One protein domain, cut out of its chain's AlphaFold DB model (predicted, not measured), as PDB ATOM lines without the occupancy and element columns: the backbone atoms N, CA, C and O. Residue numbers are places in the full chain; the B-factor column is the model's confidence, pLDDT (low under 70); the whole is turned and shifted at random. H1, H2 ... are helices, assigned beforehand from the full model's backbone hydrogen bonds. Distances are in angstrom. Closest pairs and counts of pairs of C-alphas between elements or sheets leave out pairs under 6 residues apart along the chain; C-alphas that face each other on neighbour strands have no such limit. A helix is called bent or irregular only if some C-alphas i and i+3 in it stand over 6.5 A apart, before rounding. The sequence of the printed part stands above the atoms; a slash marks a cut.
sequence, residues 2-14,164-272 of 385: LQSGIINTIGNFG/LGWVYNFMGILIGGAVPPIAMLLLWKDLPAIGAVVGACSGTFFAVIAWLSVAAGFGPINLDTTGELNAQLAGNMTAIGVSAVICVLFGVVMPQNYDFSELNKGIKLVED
ATOM      1  N   LEU A   2      -1.051 -50.736 -53.590       79.25
ATOM      2  CA  LEU A   2      -0.023 -49.794 -53.120       79.25
ATOM      3  C   LEU A   2      -0.380 -49.097 -51.794       79.25
ATOM      4  O   LEU A   2       0.426 -49.110 -50.875       79.25
ATOM      5  N   GLN A   3      -1.596 -48.551 -51.668       83.88
ATOM      6  CA  GLN A   3      -2.047 -47.892 -50.430       83.88
ATOM      7  C   GLN A   3      -2.011 -48.842 -49.223       83.88
ATOM      8  O   GLN A   3      -1.432 -48.509 -48.196       83.88
ATOM      9  N   SER A   4      -2.556 -50.053 -49.376       80.88
ATOM     10  CA  SER A   4      -2.496 -51.108 -48.358       80.88
ATOM     11  C   SER A   4      -1.052 -51.493 -48.019       80.88
ATOM     12  O   SER A   4      -0.735 -51.700 -46.858       80.88
ATOM     13  N   GLY A   5      -0.165 -51.544 -49.019       83.56
ATOM     14  CA  GLY A   5       1.263 -51.786 -48.819       83.56
ATOM     15  C   GLY A   5       1.921 -50.709 -47.956       83.56
ATOM     16  O   GLY A   5       2.596 -51.046 -46.995       83.56
ATOM     17  N   ILE A   6       1.659 -49.429 -48.241       88.06
ATOM     18  CA  ILE A   6       2.190 -48.300 -47.460       88.06
ATOM     19  C   ILE A   6       1.684 -48.346 -46.015       88.06
ATOM     20  O   ILE A   6       2.488 -48.236 -45.090       88.06
ATOM     21  N   ILE A   7       0.375 -48.539 -45.816       91.38
ATOM     22  CA  ILE A   7      -0.219 -48.664 -44.477       91.38
ATOM     23  C   ILE A   7       0.444 -49.809 -43.713       91.38
ATOM     24  O   ILE A   7       0.915 -49.608 -42.596       91.38
ATOM     25  N   ASN A   8       0.561 -50.979 -44.345       87.06
ATOM     26  CA  ASN A   8       1.189 -52.140 -43.732       87.06
ATOM     27  C   ASN A   8       2.653 -51.871 -43.383       87.06
ATOM     28  O   ASN A   8       3.083 -52.240 -42.298       87.06
ATOM     29  N   THR A   9       3.432 -51.223 -44.250       88.12
ATOM     30  CA  THR A   9       4.829 -50.890 -43.943       88.12
ATOM     31  C   THR A   9       4.934 -49.975 -42.724       88.12
ATOM     32  O   THR A   9       5.730 -50.248 -41.831       88.12
ATOM     33  N   ILE A  10       4.113 -48.924 -42.652       90.94
ATOM     34  CA  ILE A  10       4.124 -47.988 -41.519       90.94
ATOM     35  C   ILE A  10       3.697 -48.693 -40.230       90.94
ATOM     36  O   ILE A  10       4.381 -48.578 -39.212       90.94
ATOM     37  N   GLY A  11       2.609 -49.464 -40.282       90.25
ATOM     38  CA  GLY A  11       2.140 -50.258 -39.153       90.25
ATOM     39  C   GLY A  11       3.210 -51.225 -38.651       90.25
ATOM     40  O   GLY A  11       3.504 -51.231 -37.459       90.25
ATOM     41  N   ASN A  12       3.834 -51.992 -39.551       90.19
ATOM     42  CA  ASN A  12       4.853 -52.977 -39.179       90.19
ATOM     43  C   ASN A  12       6.135 -52.332 -38.639       90.19
ATOM     44  O   ASN A  12       6.785 -52.897 -37.767       90.19
ATOM     45  N   PHE A  13       6.512 -51.135 -39.104       90.69
ATOM     46  CA  PHE A  13       7.590 -50.402 -38.439       90.69
ATOM     47  C   PHE A  13       7.228 -50.078 -36.996       90.69
ATOM     48  O   PHE A  13       8.058 -50.266 -36.111       90.69
ATOM     49  N   GLY A  14       5.987 -49.664 -36.746       89.38
ATOM     50  CA  GLY A  14       5.468 -49.501 -35.394       89.38
ATOM     51  C   GLY A  14       5.623 -50.771 -34.559       89.38
ATOM     52  O   GLY A  14       6.220 -50.729 -33.489       89.38
ATOM     53  N   LEU A 164     -10.133 -57.975 -38.952       76.19
ATOM     54  CA  LEU A 164      -8.682 -58.009 -38.756       76.19
ATOM     55  C   LEU A 164      -7.965 -56.906 -39.550       76.19
ATOM     56  O   LEU A 164      -7.016 -56.309 -39.050       76.19
ATOM     57  N   GLY A 165      -8.437 -56.599 -40.761       81.81
ATOM     58  CA  GLY A 165      -7.850 -55.562 -41.611       81.81
ATOM     59  C   GLY A 165      -7.957 -54.159 -41.012       81.81
ATOM     60  O   GLY A 165      -7.011 -53.380 -41.107       81.81
ATOM     61  N   TRP A 166      -9.071 -53.840 -40.350       88.38
ATOM     62  CA  TRP A 166      -9.265 -52.561 -39.673       88.38
ATOM     63  C   TRP A 166      -8.270 -52.409 -38.527       88.38
ATOM     64  O   TRP A 166      -7.548 -51.415 -38.474       88.38
ATOM     65  N   VAL A 167      -8.186 -53.415 -37.647       86.75
ATOM     66  CA  VAL A 167      -7.288 -53.395 -36.477       86.75
ATOM     67  C   VAL A 167      -5.834 -53.294 -36.927       86.75
ATOM     68  O   VAL A 167      -5.069 -52.492 -36.391       86.75
ATOM     69  N   TYR A 168      -5.478 -54.052 -37.963       84.69
ATOM     70  CA  TYR A 168      -4.136 -54.058 -38.526       84.69
ATOM     71  C   TYR A 168      -3.747 -52.712 -39.152       84.69
ATOM     72  O   TYR A 168      -2.625 -52.253 -38.983       84.69
ATOM     73  N   ASN A 169      -4.668 -52.029 -39.832       90.12
ATOM     74  CA  ASN A 169      -4.388 -50.708 -40.399       90.12
ATOM     75  C   ASN A 169      -4.356 -49.607 -39.329       90.12
ATOM     76  O   ASN A 169      -3.540 -48.685 -39.402       90.12
ATOM     77  N   PHE A 170      -5.220 -49.723 -38.320       92.19
ATOM     78  CA  PHE A 170      -5.327 -48.767 -37.223       92.19
ATOM     79  C   PHE A 170      -4.066 -48.731 -36.355       92.19
ATOM     80  O   PHE A 170      -3.702 -47.665 -35.857       92.19
ATOM     81  N   MET A 171      -3.357 -49.859 -36.209       92.06
ATOM     82  CA  MET A 171      -2.173 -49.935 -35.350       92.06
ATOM     83  C   MET A 171      -1.155 -48.836 -35.683       92.06
ATOM     84  O   MET A 171      -0.764 -48.078 -34.797       92.06
ATOM     85  N   GLY A 172      -0.800 -48.651 -36.958       92.44
ATOM     86  CA  GLY A 172       0.221 -47.679 -37.347       92.44
ATOM     87  C   GLY A 172      -0.193 -46.219 -37.145       92.44
ATOM     88  O   GLY A 172       0.677 -45.365 -36.994       92.44
ATOM     89  N   ILE A 173      -1.494 -45.926 -37.023       96.38
ATOM     90  CA  ILE A 173      -1.988 -44.603 -36.608       96.38
ATOM     91  C   ILE A 173      -1.588 -44.321 -35.157       96.38
ATOM     92  O   ILE A 173      -1.126 -43.223 -34.846       96.38
ATOM     93  N   LEU A 174      -1.745 -45.307 -34.269       95.00
ATOM     94  CA  LEU A 174      -1.453 -45.139 -32.847       95.00
ATOM     95  C   LEU A 174       0.042 -45.179 -32.541       95.00
ATOM     96  O   LEU A 174       0.534 -44.327 -31.801       95.00
ATOM     97  N   ILE A 175       0.763 -46.153 -33.101       94.31
ATOM     98  CA  ILE A 175       2.155 -46.425 -32.708       94.31
ATOM     99  C   ILE A 175       3.193 -45.911 -33.712       94.31
ATOM    100  O   ILE A 175       4.357 -45.744 -33.352       94.31
ATOM    101  N   GLY A 176       2.802 -45.595 -34.952       94.25
ATOM    102  CA  GLY A 176       3.737 -45.162 -36.000       94.25
ATOM    103  C   GLY A 176       4.486 -43.868 -35.662       94.25
ATOM    104  O   GLY A 176       5.622 -43.680 -36.098       94.25
ATOM    105  N   GLY A 177       3.896 -43.005 -34.828       95.56
ATOM    106  CA  GLY A 177       4.524 -41.770 -34.354       95.56
ATOM    107  C   GLY A 177       5.783 -41.997 -33.516       95.56
ATOM    108  O   GLY A 177       6.683 -41.163 -33.536       95.56
ATOM    109  N   ALA A 178       5.909 -43.129 -32.823       96.31
ATOM    110  CA  ALA A 178       7.086 -43.429 -32.008       96.31
ATOM    111  C   ALA A 178       8.277 -43.970 -32.825       96.31
ATOM    112  O   ALA A 178       9.404 -43.974 -32.331       96.31
ATOM    113  N   VAL A 179       8.072 -44.372 -34.087       95.75
ATOM    114  CA  VAL A 179       9.131 -44.964 -34.921       95.75
ATOM    115  C   VAL A 179      10.278 -43.979 -35.198       95.75
ATOM    116  O   VAL A 179      11.424 -44.322 -34.888       95.75
ATOM    117  N   PRO A 180      10.041 -42.759 -35.738       96.31
ATOM    118  CA  PRO A 180      11.133 -41.832 -36.026       96.31
ATOM    119  C   PRO A 180      11.999 -41.456 -34.814       96.31
ATOM    120  O   PRO A 180      13.222 -41.518 -34.955       96.31
ATOM    121  N   PRO A 181      11.448 -41.105 -33.632       96.50
ATOM    122  CA  PRO A 181      12.271 -40.736 -32.490       96.50
ATOM    123  C   PRO A 181      13.100 -41.909 -31.971       96.50
ATOM    124  O   PRO A 181      14.269 -41.700 -31.673       96.50
ATOM    125  N   ILE A 182      12.565 -43.137 -31.925       94.94
ATOM    126  CA  ILE A 182      13.346 -44.319 -31.516       94.94
ATOM    127  C   ILE A 182      14.524 -44.533 -32.473       94.94
ATOM    128  O   ILE A 182      15.667 -44.654 -32.035       94.94
ATOM    129  N   ALA A 183      14.273 -44.516 -33.786       93.19
ATOM    130  CA  ALA A 183      15.326 -44.692 -34.781       93.19
ATOM    131  C   ALA A 183      16.395 -43.586 -34.702       93.19
ATOM    132  O   ALA A 183      17.594 -43.864 -34.748       93.19
ATOM    133  N   MET A 184      15.975 -42.327 -34.566       94.81
ATOM    134  CA  MET A 184      16.887 -41.184 -34.509       94.81
ATOM    135  C   MET A 184      17.674 -41.123 -33.200       94.81
ATOM    136  O   MET A 184      18.858 -40.822 -33.256       94.81
ATOM    137  N   LEU A 185      17.093 -41.471 -32.049       92.88
ATOM    138  CA  LEU A 185      17.828 -41.524 -30.778       92.88
ATOM    139  C   LEU A 185      18.989 -42.530 -30.813       92.88
ATOM    140  O   LEU A 185      19.989 -42.328 -30.132       92.88
ATOM    141  N   LEU A 186      18.880 -43.591 -31.618       89.12
ATOM    142  CA  LEU A 186      19.913 -44.626 -31.748       89.12
ATOM    143  C   LEU A 186      20.961 -44.321 -32.825       89.12
ATOM    144  O   LEU A 186      22.082 -44.824 -32.762       89.12
ATOM    145  N   LEU A 187      20.602 -43.533 -33.840       89.44
ATOM    146  CA  LEU A 187      21.443 -43.309 -35.021       89.44
ATOM    147  C   LEU A 187      21.977 -41.879 -35.128       89.44
ATOM    148  O   LEU A 187      22.965 -41.648 -35.827       89.44
ATOM    149  N   TRP A 188      21.347 -40.923 -34.449       93.56
ATOM    150  CA  TRP A 188      21.620 -39.503 -34.584       93.56
ATOM    151  C   TRP A 188      21.805 -38.836 -33.221       93.56
ATOM    152  O   TRP A 188      20.860 -38.579 -32.481       93.56
ATOM    153  N   LYS A 189      23.061 -38.493 -32.924       93.81
ATOM    154  CA  LYS A 189      23.481 -37.877 -31.657       93.81
ATOM    155  C   LYS A 189      22.822 -36.529 -31.338       93.81
ATOM    156  O   LYS A 189      22.879 -36.087 -30.194       93.81
ATOM    157  N   ASP A 190      22.259 -35.834 -32.326       95.44
ATOM    158  CA  ASP A 190      21.817 -34.452 -32.133       95.44
ATOM    159  C   ASP A 190      20.348 -34.333 -31.725       95.44
ATOM    160  O   ASP A 190      19.961 -33.267 -31.260       95.44
ATOM    161  N   LEU A 191      19.532 -35.389 -31.835       96.25
ATOM    162  CA  LEU A 191      18.122 -35.328 -31.442       96.25
ATOM    163  C   LEU A 191      17.991 -35.101 -29.923       96.25
ATOM    164  O   LEU A 191      18.364 -35.986 -29.150       96.25
ATOM    165  N   PRO A 192      17.430 -33.964 -29.461       95.69
ATOM    166  CA  PRO A 192      17.233 -33.750 -28.037       95.69
ATOM    167  C   PRO A 192      16.075 -34.585 -27.481       95.69
ATOM    168  O   PRO A 192      15.068 -34.798 -28.163       95.69
ATOM    169  N   ALA A 193      16.150 -34.963 -26.201       93.88
ATOM    170  CA  ALA A 193      15.107 -35.747 -25.521       93.88
ATOM    171  C   ALA A 193      13.696 -35.134 -25.650       93.88
ATOM    172  O   ALA A 193      12.723 -35.846 -25.900       93.88
ATOM    173  N   ILE A 194      13.580 -33.804 -25.547       95.75
ATOM    174  CA  ILE A 194      12.303 -33.102 -25.740       95.75
ATOM    175  C   ILE A 194      11.777 -33.250 -27.174       95.75
ATOM    176  O   ILE A 194      10.582 -33.443 -27.365       95.75
ATOM    177  N   GLY A 195      12.662 -33.224 -28.175       96.00
ATOM    178  CA  GLY A 195      12.299 -33.419 -29.577       96.00
ATOM    179  C   GLY A 195      11.772 -34.825 -29.833       96.00
ATOM    180  O   GLY A 195      10.778 -34.982 -30.536       96.00
ATOM    181  N   ALA A 196      12.377 -35.829 -29.196       96.56
ATOM    182  CA  ALA A 196      11.923 -37.210 -29.291       96.56
ATOM    183  C   ALA A 196      10.523 -37.413 -28.682       96.56
ATOM    184  O   ALA A 196       9.646 -37.987 -29.327       96.56
ATOM    185  N   VAL A 197      10.288 -36.898 -27.468       96.81
ATOM    186  CA  VAL A 197       8.986 -37.004 -26.782       96.81
ATOM    187  C   VAL A 197       7.903 -36.240 -27.538       96.81
ATOM    188  O   VAL A 197       6.829 -36.783 -27.803       96.81
ATOM    189  N   VAL A 198       8.182 -34.990 -27.925       96.94
ATOM    190  CA  VAL A 198       7.223 -34.176 -28.677       96.94
ATOM    191  C   VAL A 198       6.937 -34.829 -30.023       96.94
ATOM    192  O   VAL A 198       5.766 -34.951 -30.361       96.94
ATOM    193  N   GLY A 199       7.949 -35.304 -30.756       96.81
ATOM    194  CA  GLY A 199       7.778 -36.006 -32.031       96.81
ATOM    195  C   GLY A 199       6.861 -37.224 -31.914       96.81
ATOM    196  O   GLY A 199       5.885 -37.318 -32.658       96.81
ATOM    197  N   ALA A 200       7.096 -38.086 -30.920       96.38
ATOM    198  CA  ALA A 200       6.254 -39.253 -30.664       96.38
ATOM    199  C   ALA A 200       4.791 -38.868 -30.383       96.38
ATOM    200  O   ALA A 200       3.880 -39.332 -31.071       96.38
ATOM    201  N   CYS A 201       4.556 -37.989 -29.403       96.81
ATOM    202  CA  CYS A 201       3.203 -37.633 -28.972       96.81
ATOM    203  C   CYS A 201       2.429 -36.850 -30.039       96.81
ATOM    204  O   CYS A 201       1.253 -37.119 -30.284       96.81
ATOM    205  N   SER A 202       3.079 -35.875 -30.674       96.06
ATOM    206  CA  SER A 202       2.447 -35.056 -31.711       96.06
ATOM    207  C   SER A 202       2.185 -35.855 -32.985       96.06
ATOM    208  O   SER A 202       1.118 -35.688 -33.569       96.06
ATOM    209  N   GLY A 203       3.081 -36.772 -33.372       96.50
ATOM    210  CA  GLY A 203       2.862 -37.691 -34.488       96.50
ATOM    211  C   GLY A 203       1.551 -38.456 -34.337       96.50
ATOM    212  O   GLY A 203       0.682 -38.355 -35.201       96.50
ATOM    213  N   THR A 204       1.357 -39.137 -33.205       95.94
ATOM    214  CA  THR A 204       0.111 -39.866 -32.919       95.94
ATOM    215  C   THR A 204      -1.101 -38.932 -32.817       95.94
ATOM    216  O   THR A 204      -2.159 -39.228 -33.368       95.94
ATOM    217  N   PHE A 205      -0.966 -37.776 -32.161       97.75
ATOM    218  CA  PHE A 205      -2.065 -36.815 -32.025       97.75
ATOM    219  C   PHE A 205      -2.572 -36.312 -33.385       97.75
ATOM    220  O   PHE A 205      -3.769 -36.378 -33.674       97.75
ATOM    221  N   PHE A 206      -1.665 -35.857 -34.253       98.12
ATOM    222  CA  PHE A 206      -2.022 -35.399 -35.592       98.12
ATOM    223  C   PHE A 206      -2.481 -36.550 -36.493       98.12
ATOM    224  O   PHE A 206      -3.357 -36.338 -37.329       98.12
ATOM    225  N   ALA A 207      -1.968 -37.768 -36.297       98.00
ATOM    226  CA  ALA A 207      -2.436 -38.955 -37.006       98.00
ATOM    227  C   ALA A 207      -3.911 -39.256 -36.742       98.00
ATOM    228  O   ALA A 207      -4.667 -39.468 -37.688       98.00
ATOM    229  N   VAL A 208      -4.337 -39.217 -35.474       98.00
ATOM    230  CA  VAL A 208      -5.743 -39.422 -35.101       98.00
ATOM    231  C   VAL A 208      -6.628 -38.329 -35.703       98.00
ATOM    232  O   VAL A 208      -7.687 -38.636 -36.249       98.00
ATOM    233  N   ILE A 209      -6.185 -37.065 -35.677       98.06
ATOM    234  CA  ILE A 209      -6.920 -35.960 -36.311       98.06
ATOM    235  C   ILE A 209      -7.054 -36.189 -37.817       98.06
ATOM    236  O   ILE A 209      -8.160 -36.092 -38.344       98.06
ATOM    237  N   ALA A 210      -5.958 -36.496 -38.515       98.00
ATOM    238  CA  ALA A 210      -5.966 -36.712 -39.959       98.00
ATOM    239  C   ALA A 210      -6.862 -37.896 -40.349       98.00
ATOM    240  O   ALA A 210      -7.675 -37.776 -41.264       98.00
ATOM    241  N   TRP A 211      -6.765 -39.004 -39.613       98.25
ATOM    242  CA  TRP A 211      -7.597 -40.189 -39.802       98.25
ATOM    243  C   TRP A 211      -9.087 -39.875 -39.676       98.25
ATOM    244  O   TRP A 211      -9.847 -40.129 -40.610       98.25
ATOM    245  N   LEU A 212      -9.499 -39.262 -38.560       98.06
ATOM    246  CA  LEU A 212     -10.903 -38.928 -38.317       98.06
ATOM    247  C   LEU A 212     -11.417 -37.845 -39.273       98.06
ATOM    248  O   LEU A 212     -12.571 -37.899 -39.690       98.06
ATOM    249  N   SER A 213     -10.567 -36.891 -39.660       97.62
ATOM    250  CA  SER A 213     -10.932 -35.833 -40.611       97.62
ATOM    251  C   SER A 213     -11.207 -36.397 -42.003       97.62
ATOM    252  O   SER A 213     -12.184 -36.015 -42.643       97.62
ATOM    253  N   VAL A 214     -10.367 -37.324 -42.471       97.31
ATOM    254  CA  VAL A 214     -10.574 -37.981 -43.766       97.31
ATOM    255  C   VAL A 214     -11.761 -38.942 -43.700       97.31
ATOM    256  O   VAL A 214     -12.570 -38.937 -44.623       97.31
ATOM    257  N   ALA A 215     -11.931 -39.686 -42.601       97.19
ATOM    258  CA  ALA A 215     -13.107 -40.531 -42.375       97.19
ATOM    259  C   ALA A 215     -14.416 -39.723 -42.440       97.19
ATOM    260  O   ALA A 215     -15.352 -40.118 -43.131       97.19
ATOM    261  N   ALA A 216     -14.455 -38.544 -41.809       96.81
ATOM    262  CA  ALA A 216     -15.613 -37.649 -41.839       96.81
ATOM    263  C   ALA A 216     -15.964 -37.142 -43.254       96.81
ATOM    264  O   ALA A 216     -17.108 -36.773 -43.516       96.81
ATOM    265  N   GLY A 217     -15.002 -37.147 -44.184       96.06
ATOM    266  CA  GLY A 217     -15.237 -36.832 -45.594       96.06
ATOM    267  C   GLY A 217     -16.068 -37.883 -46.338       96.06
ATOM    268  O   GLY A 217     -16.674 -37.561 -47.358       96.06
ATOM    269  N   PHE A 218     -16.134 -39.116 -45.823       94.31
ATOM    270  CA  PHE A 218     -16.933 -40.210 -46.387       94.31
ATOM    271  C   PHE A 218     -18.331 -40.327 -45.758       94.31
ATOM    272  O   PHE A 218     -19.166 -41.073 -46.267       94.31
ATOM    273  N   GLY A 219     -18.615 -39.585 -44.682       94.25
ATOM    274  CA  GLY A 219     -19.903 -39.602 -43.987       94.25
ATOM    275  C   GLY A 219     -19.765 -39.474 -42.466       94.25
ATOM    276  O   GLY A 219     -18.722 -39.053 -41.968       94.25
ATOM    277  N   PRO A 220     -20.816 -39.825 -41.698       95.56
ATOM    278  CA  PRO A 220     -20.740 -39.875 -40.242       95.56
ATOM    279  C   PRO A 220     -19.646 -40.838 -39.771       95.56
ATOM    280  O   PRO A 220     -19.544 -41.955 -40.279       95.56
ATOM    281  N   ILE A 221     -18.868 -40.421 -38.770       95.38
ATOM    282  CA  ILE A 221     -17.791 -41.238 -38.202       95.38
ATOM    283  C   ILE A 221     -18.388 -42.510 -37.595       95.38
ATOM    284  O   ILE A 221     -19.169 -42.460 -36.645       95.38
ATOM    285  N   ASN A 222     -18.001 -43.649 -38.158       93.12
ATOM    286  CA  ASN A 222     -18.421 -44.984 -37.759       93.12
ATOM    287  C   ASN A 222     -17.358 -46.014 -38.184       93.12
ATOM    288  O   ASN A 222     -16.285 -45.655 -38.675       93.12
ATOM    289  N   LEU A 223     -17.641 -47.298 -37.979       89.69
ATOM    290  CA  LEU A 223     -16.712 -48.383 -38.295       89.69
ATOM    291  C   LEU A 223     -16.306 -48.409 -39.776       89.69
ATOM    292  O   LEU A 223     -15.131 -48.588 -40.090       89.69
ATOM    293  N   ASP A 224     -17.263 -48.163 -40.668       90.44
ATOM    294  CA  ASP A 224     -17.055 -48.221 -42.112       90.44
ATOM    295  C   ASP A 224     -16.176 -47.058 -42.587       90.44
ATOM    296  O   ASP A 224     -15.130 -47.265 -43.198       90.44
ATOM    297  N   THR A 225     -16.540 -45.824 -42.226       94.44
ATOM    298  CA  THR A 225     -15.808 -44.611 -42.635       94.44
ATOM    299  C   THR A 225     -14.408 -44.536 -42.033       94.44
ATOM    300  O   THR A 225     -13.486 -44.030 -42.666       94.44
ATOM    301  N   THR A 226     -14.212 -45.065 -40.823       94.19
ATOM    302  CA  THR A 226     -12.881 -45.164 -40.202       94.19
ATOM    303  C   THR A 226     -12.053 -46.323 -40.756       94.19
ATOM    304  O   THR A 226     -10.822 -46.274 -40.716       94.19
ATOM    305  N   GLY A 227     -12.713 -47.355 -41.288       91.50
ATOM    306  CA  GLY A 227     -12.098 -48.479 -41.990       91.50
ATOM    307  C   GLY A 227     -11.678 -48.168 -43.421       91.50
ATOM    308  O   GLY A 227     -10.902 -48.933 -43.997       91.50
ATOM    309  N   GLU A 228     -12.138 -47.048 -43.979       93.50
ATOM    310  CA  GLU A 228     -11.787 -46.633 -45.332       93.50
ATOM    311  C   GLU A 228     -10.278 -46.514 -45.527       93.50
ATOM    312  O   GLU A 228      -9.553 -45.891 -44.743       93.50
ATOM    313  N   LEU A 229      -9.796 -47.072 -46.638       92.31
ATOM    314  CA  LEU A 229      -8.363 -47.198 -46.891       92.31
ATOM    315  C   LEU A 229      -7.681 -45.828 -46.990       92.31
ATOM    316  O   LEU A 229      -6.548 -45.665 -46.544       92.31
ATOM    317  N   ASN A 230      -8.383 -44.829 -47.529       95.00
ATOM    318  CA  ASN A 230      -7.887 -43.457 -47.614       95.00
ATOM    319  C   ASN A 230      -7.771 -42.796 -46.233       95.00
ATOM    320  O   ASN A 230      -6.799 -42.083 -45.986       95.00
ATOM    321  N   ALA A 231      -8.721 -43.055 -45.328       96.25
ATOM    322  CA  ALA A 231      -8.659 -42.551 -43.960       96.25
ATOM    323  C   ALA A 231      -7.490 -43.196 -43.207       96.25
ATOM    324  O   ALA A 231      -6.668 -42.498 -42.610       96.25
ATOM    325  N   GLN A 232      -7.376 -44.522 -43.293       95.62
ATOM    326  CA  GLN A 232      -6.291 -45.286 -42.678       95.62
ATOM    327  C   GLN A 232      -4.916 -44.841 -43.199       95.62
ATOM    328  O   GLN A 232      -3.993 -44.619 -42.414       95.62
ATOM    329  N   LEU A 233      -4.786 -44.632 -44.514       96.25
ATOM    330  CA  LEU A 233      -3.564 -44.120 -45.137       96.25
ATOM    331  C   LEU A 233      -3.191 -42.736 -44.602       96.25
ATOM    332  O   LEU A 233      -2.033 -42.518 -44.245       96.25
ATOM    333  N   ALA A 234      -4.158 -41.819 -44.521       97.44
ATOM    334  CA  ALA A 234      -3.926 -40.464 -44.033       97.44
ATOM    335  C   ALA A 234      -3.411 -40.458 -42.588       97.44
ATOM    336  O   ALA A 234      -2.424 -39.781 -42.296       97.44
ATOM    337  N   GLY A 235      -4.024 -41.252 -41.704       97.50
ATOM    338  CA  GLY A 235      -3.566 -41.406 -40.322       97.50
ATOM    339  C   GLY A 235      -2.142 -41.951 -40.240       97.50
ATOM    340  O   GLY A 235      -1.272 -41.323 -39.641       97.50
ATOM    341  N   ASN A 236      -1.875 -43.075 -40.911       97.19
ATOM    342  CA  ASN A 236      -0.568 -43.734 -40.891       97.19
ATOM    343  C   ASN A 236       0.552 -42.828 -41.430       97.19
ATOM    344  O   ASN A 236       1.593 -42.665 -40.793       97.19
ATOM    345  N   MET A 237       0.339 -42.190 -42.586       96.81
ATOM    346  CA  MET A 237       1.328 -41.278 -43.170       96.81
ATOM    347  C   MET A 237       1.589 -40.064 -42.275       96.81
ATOM    348  O   MET A 237       2.734 -39.632 -42.144       96.81
ATOM    349  N   THR A 238       0.544 -39.533 -41.640       97.88
ATOM    350  CA  THR A 238       0.674 -38.402 -40.716       97.88
ATOM    351  C   THR A 238       1.458 -38.804 -39.468       97.88
ATOM    352  O   THR A 238       2.333 -38.045 -39.054       97.88
ATOM    353  N   ALA A 239       1.224 -40.005 -38.924       97.19
ATOM    354  CA  ALA A 239       1.913 -40.507 -37.736       97.19
ATOM    355  C   ALA A 239       3.435 -40.472 -37.904       97.19
ATOM    356  O   ALA A 239       4.140 -39.801 -37.148       97.19
ATOM    357  N   ILE A 240       3.935 -41.147 -38.941       95.81
ATOM    358  CA  ILE A 240       5.374 -41.241 -39.191       95.81
ATOM    359  C   ILE A 240       5.947 -39.927 -39.739       95.81
ATOM    360  O   ILE A 240       7.041 -39.521 -39.355       95.81
ATOM    361  N   GLY A 241       5.204 -39.228 -40.604       96.88
ATOM    362  CA  GLY A 241       5.668 -38.013 -41.271       96.88
ATOM    363  C   GLY A 241       5.819 -36.833 -40.316       96.88
ATOM    364  O   GLY A 241       6.882 -36.216 -40.264       96.88
ATOM    365  N   VAL A 242       4.782 -36.536 -39.526       97.88
ATOM    366  CA  VAL A 242       4.810 -35.416 -38.572       97.88
ATOM    367  C   VAL A 242       5.859 -35.655 -37.493       97.88
ATOM    368  O   VAL A 242       6.647 -34.756 -37.198       97.88
ATOM    369  N   SER A 243       5.928 -36.878 -36.964       97.69
ATOM    370  CA  SER A 243       6.937 -37.245 -35.971       97.69
ATOM    371  C   SER A 243       8.364 -37.074 -36.509       97.69
ATOM    372  O   SER A 243       9.195 -36.439 -35.857       97.69
ATOM    373  N   ALA A 244       8.640 -37.547 -37.731       97.38
ATOM    374  CA  ALA A 244       9.953 -37.404 -38.357       97.38
ATOM    375  C   ALA A 244      10.338 -35.935 -38.581       97.38
ATOM    376  O   ALA A 244      11.454 -35.540 -38.248       97.38
ATOM    377  N   VAL A 245       9.415 -35.114 -39.095       98.06
ATOM    378  CA  VAL A 245       9.652 -33.677 -39.305       98.06
ATOM    379  C   VAL A 245       9.978 -32.986 -37.984       98.06
ATOM    380  O   VAL A 245      10.953 -32.244 -37.912       98.06
ATOM    381  N   ILE A 246       9.213 -33.255 -36.926       97.44
ATOM    382  CA  ILE A 246       9.442 -32.644 -35.613       97.44
ATOM    383  C   ILE A 246      10.791 -33.075 -35.037       97.44
ATOM    384  O   ILE A 246      11.551 -32.218 -34.588       97.44
ATOM    385  N   CYS A 247      11.139 -34.360 -35.111       97.50
ATOM    386  CA  CYS A 247      12.440 -34.834 -34.644       97.50
ATOM    387  C   CYS A 247      13.596 -34.158 -35.402       97.50
ATOM    388  O   CYS A 247      14.540 -33.678 -34.776       97.50
ATOM    389  N   VAL A 248      13.502 -34.042 -36.733       97.38
ATOM    390  CA  VAL A 248      14.514 -33.352 -37.554       97.38
ATOM    391  C   VAL A 248      14.620 -31.874 -37.185       97.38
ATOM    392  O   VAL A 248      15.727 -31.374 -36.996       97.38
ATOM    393  N   LEU A 249      13.493 -31.173 -37.035       97.06
ATOM    394  CA  LEU A 249      13.489 -29.760 -36.654       97.06
ATOM    395  C   LEU A 249      14.167 -29.545 -35.299       97.06
ATOM    396  O   LEU A 249      15.030 -28.680 -35.181       97.06
ATOM    397  N   PHE A 250      13.832 -30.351 -34.292       97.06
ATOM    398  CA  PHE A 250      14.456 -30.246 -32.974       97.06
ATOM    399  C   PHE A 250      15.946 -30.592 -33.005       97.06
ATOM    400  O   PHE A 250      16.730 -29.868 -32.400       97.06
ATOM    401  N   GLY A 251      16.351 -31.645 -33.719       95.62
ATOM    402  CA  GLY A 251      17.762 -32.032 -33.802       95.62
ATOM    403  C   GLY A 251      18.633 -31.032 -34.571       95.62
ATOM    404  O   GLY A 251      19.806 -30.881 -34.251       95.62
ATOM    405  N   VAL A 252      18.071 -30.294 -35.537       96.38
ATOM    406  CA  VAL A 252      18.796 -29.233 -36.263       96.38
ATOM    407  C   VAL A 252      18.809 -27.910 -35.491       96.38
ATOM    408  O   VAL A 252      19.831 -27.230 -35.462       96.38
ATOM    409  N   VAL A 253      17.689 -27.522 -34.871       96.62
ATOM    410  CA  VAL A 253      17.557 -26.223 -34.179       96.62
ATOM    411  C   VAL A 253      18.168 -26.256 -32.775       96.62
ATOM    412  O   VAL A 253      18.726 -25.256 -32.327       96.62
ATOM    413  N   MET A 254      18.074 -27.389 -32.074       94.44
ATOM    414  CA  MET A 254      18.566 -27.573 -30.705       94.44
ATOM    415  C   MET A 254      19.360 -28.887 -30.572       94.44
ATOM    416  O   MET A 254      18.919 -29.802 -29.872       94.44
ATOM    417  N   PRO A 255      20.528 -28.996 -31.232       94.00
ATOM    418  CA  PRO A 255      21.317 -30.223 -31.241       94.00
ATOM    419  C   PRO A 255      21.852 -30.571 -29.843       94.00
ATOM    420  O   PRO A 255      22.578 -29.782 -29.234       94.00
ATOM    421  N   GLN A 256      21.548 -31.774 -29.346       93.00
ATOM    422  CA  GLN A 256      22.004 -32.238 -28.027       93.00
ATOM    423  C   GLN A 256      23.476 -32.693 -28.015       93.00
ATOM    424  O   GLN A 256      24.106 -32.638 -26.961       93.00
ATOM    425  N   ASN A 257      24.042 -33.104 -29.159       92.31
ATOM    426  CA  ASN A 257      25.397 -33.670 -29.265       92.31
ATOM    427  C   ASN A 257      25.667 -34.791 -28.237       92.31
ATOM    428  O   ASN A 257      26.665 -34.766 -27.519       92.31
ATOM    429  N   TYR A 258      24.760 -35.762 -28.149       91.31
ATOM    430  CA  TYR A 258      24.849 -36.883 -27.218       91.31
ATOM    431  C   TYR A 258      26.090 -37.754 -27.468       91.31
ATOM    432  O   TYR A 258      26.392 -38.116 -28.609       91.31
ATOM    433  N   ASP A 259      26.793 -38.115 -26.393       89.94
ATOM    434  CA  ASP A 259      27.882 -39.087 -26.435       89.94
ATOM    435  C   ASP A 259      27.335 -40.500 -26.195       89.94
ATOM    436  O   ASP A 259      26.955 -40.858 -25.080       89.94
ATOM    437  N   PHE A 260      27.329 -41.319 -27.247       85.50
ATOM    438  CA  PHE A 260      26.883 -42.710 -27.179       85.50
ATOM    439  C   PHE A 260      27.721 -43.577 -26.228       85.50
ATOM    440  O   PHE A 260      27.228 -44.613 -25.785       85.50
ATOM    441  N   SER A 261      28.938 -43.157 -25.856       83.25
ATOM    442  CA  SER A 261      29.759 -43.876 -24.873       83.25
ATOM    443  C   SER A 261      29.106 -43.941 -23.483       83.25
ATOM    444  O   SER A 261      29.378 -44.858 -22.707       83.25
ATOM    445  N   GLU A 262      28.189 -43.018 -23.176       82.75
ATOM    446  CA  GLU A 262      27.431 -43.008 -21.922       82.75
ATOM    447  C   GLU A 262      26.449 -44.187 -21.810       82.75
ATOM    448  O   GLU A 262      26.175 -44.650 -20.700       82.75
ATOM    449  N   LEU A 263      25.973 -44.745 -22.931       78.19
ATOM    450  CA  LEU A 263      25.108 -45.934 -22.914       78.19
ATOM    451  C   LEU A 263      25.825 -47.145 -22.302       78.19
ATOM    452  O   LEU A 263      25.210 -47.910 -21.562       78.19
ATOM    453  N   ASN A 264      27.141 -47.254 -22.508       71.38
ATOM    454  CA  ASN A 264      27.961 -48.333 -21.948       71.38
ATOM    455  C   ASN A 264      28.114 -48.229 -20.421       71.38
ATOM    456  O   ASN A 264      28.416 -49.217 -19.758       71.38
ATOM    457  N   LYS A 265      27.897 -47.040 -19.840       67.75
ATOM    458  CA  LYS A 265      27.991 -46.795 -18.389       67.75
ATOM    459  C   LYS A 265      26.647 -46.971 -17.672       67.75
ATOM    460  O   LYS A 265      26.619 -47.196 -16.462       67.75
ATOM    461  N   GLY A 266      25.536 -46.825 -18.398       53.81
ATOM    462  CA  GLY A 266      24.178 -46.784 -17.846       53.81
ATOM    463  C   GLY A 266      23.506 -48.145 -17.634       53.81
ATOM    464  O   GLY A 266      22.549 -48.230 -16.861       53.81
ATOM    465  N   ILE A 267      23.992 -49.211 -18.275       61.31
ATOM    466  CA  ILE A 267      23.388 -50.548 -18.192       61.31
ATOM    467  C   ILE A 267      23.964 -51.286 -16.979       61.31
ATOM    468  O   ILE A 267      25.014 -51.917 -17.048       61.31
ATOM    469  N   LYS A 268      23.275 -51.196 -15.838       56.56
ATOM    470  CA  LYS A 268      23.593 -51.999 -14.649       56.56
ATOM    471  C   LYS A 268      22.736 -53.257 -14.634       56.56
ATOM    472  O   LYS A 268      21.507 -53.158 -14.565       56.56
ATOM    473  N   LEU A 269      23.380 -54.422 -14.650       62.59
ATOM    474  CA  LEU A 269      22.712 -55.685 -14.350       62.59
ATOM    475  C   LEU A 269      22.113 -55.611 -12.935       62.59
ATOM    476  O   LEU A 269      22.653 -54.955 -12.045       62.59
ATOM    477  N   VAL A 270      20.944 -56.226 -12.743       59.12
ATOM    478  CA  VAL A 270      20.272 -56.269 -11.426       59.12
ATOM    479  C   VAL A 270      21.115 -57.037 -10.407       59.12
ATOM    480  O   VAL A 270      21.047 -56.748  -9.215       59.12
ATOM    481  N   GLU A 271      21.926 -57.975 -10.886       57.81
ATOM    482  CA  GLU A 271      22.863 -58.766 -10.101       57.81
ATOM    483  C   GLU A 271      24.274 -58.574 -10.676       57.81
ATOM    484  O   GLU A 271      24.432 -58.532 -11.896       57.81
ATOM    485  N   ASP A 272      25.299 -58.500  -9.816       50.75
ATOM    486  CA  ASP A 272      26.730 -58.401 -10.180       50.75
ATOM    487  C   ASP A 272      27.286 -59.700 -10.809       50.75
ATOM    488  O   ASP A 272      28.471 -60.031 -10.708       50.75
TER     489      ASP A 272
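This is residues 2 to 14 and 164 to 272 of the 385 residues of the protein "Hypothetical protein" of Prymnesium polylepis (UniProt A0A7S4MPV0). Two long helices, H3 and H5, run side by side as a core; bent H2 packs on both, H1 packs across H2a and H5, and residues 261 to 272 stick out. The printed part has 122 residues, six named helices, H1 to H6, and no named strand: all helix, loose, radius of gyration of the C-alphas 17.1 A, spans 56 by 38 by 23 A.

H1, residues 2 to 14, begins at C-alpha 2 (-0.023, -49.794, -53.120). H2, residues 164 to 187, one helix by its hydrogen bonds, is bent: C-alphas 174 and 177 are 7.0 A apart. Its arms are H2a, 164 to 174, and H2b, 177 to 187, irregular with C-alphas 177 and 180 6.8 A apart. H3, 193 to 216, spans 34.8 A; H4 is 223 to 227; H5, 229 to 253, spans 35.7 A; H6, 260 to 266, ends at C-alpha 266 (24.178, -46.784, -17.846).

In the bundle of H2a, H2b, H3 and H5, H3 and H5 touch at a shallow tilt of 24 degrees, opposite ways; their closest C-alphas, Gly 199 and Ser 243, are 4.2 A apart. H6, with 1 of 3 O i to N i+4 and 4 of 4 O i to N i+3 pairs within hydrogen-bond range, touches no helix.

Residues 15 to 163 are cut out; C-alphas 14 and 164 are 16.8 A apart. Residues 265 to 272 have pLDDT under 70.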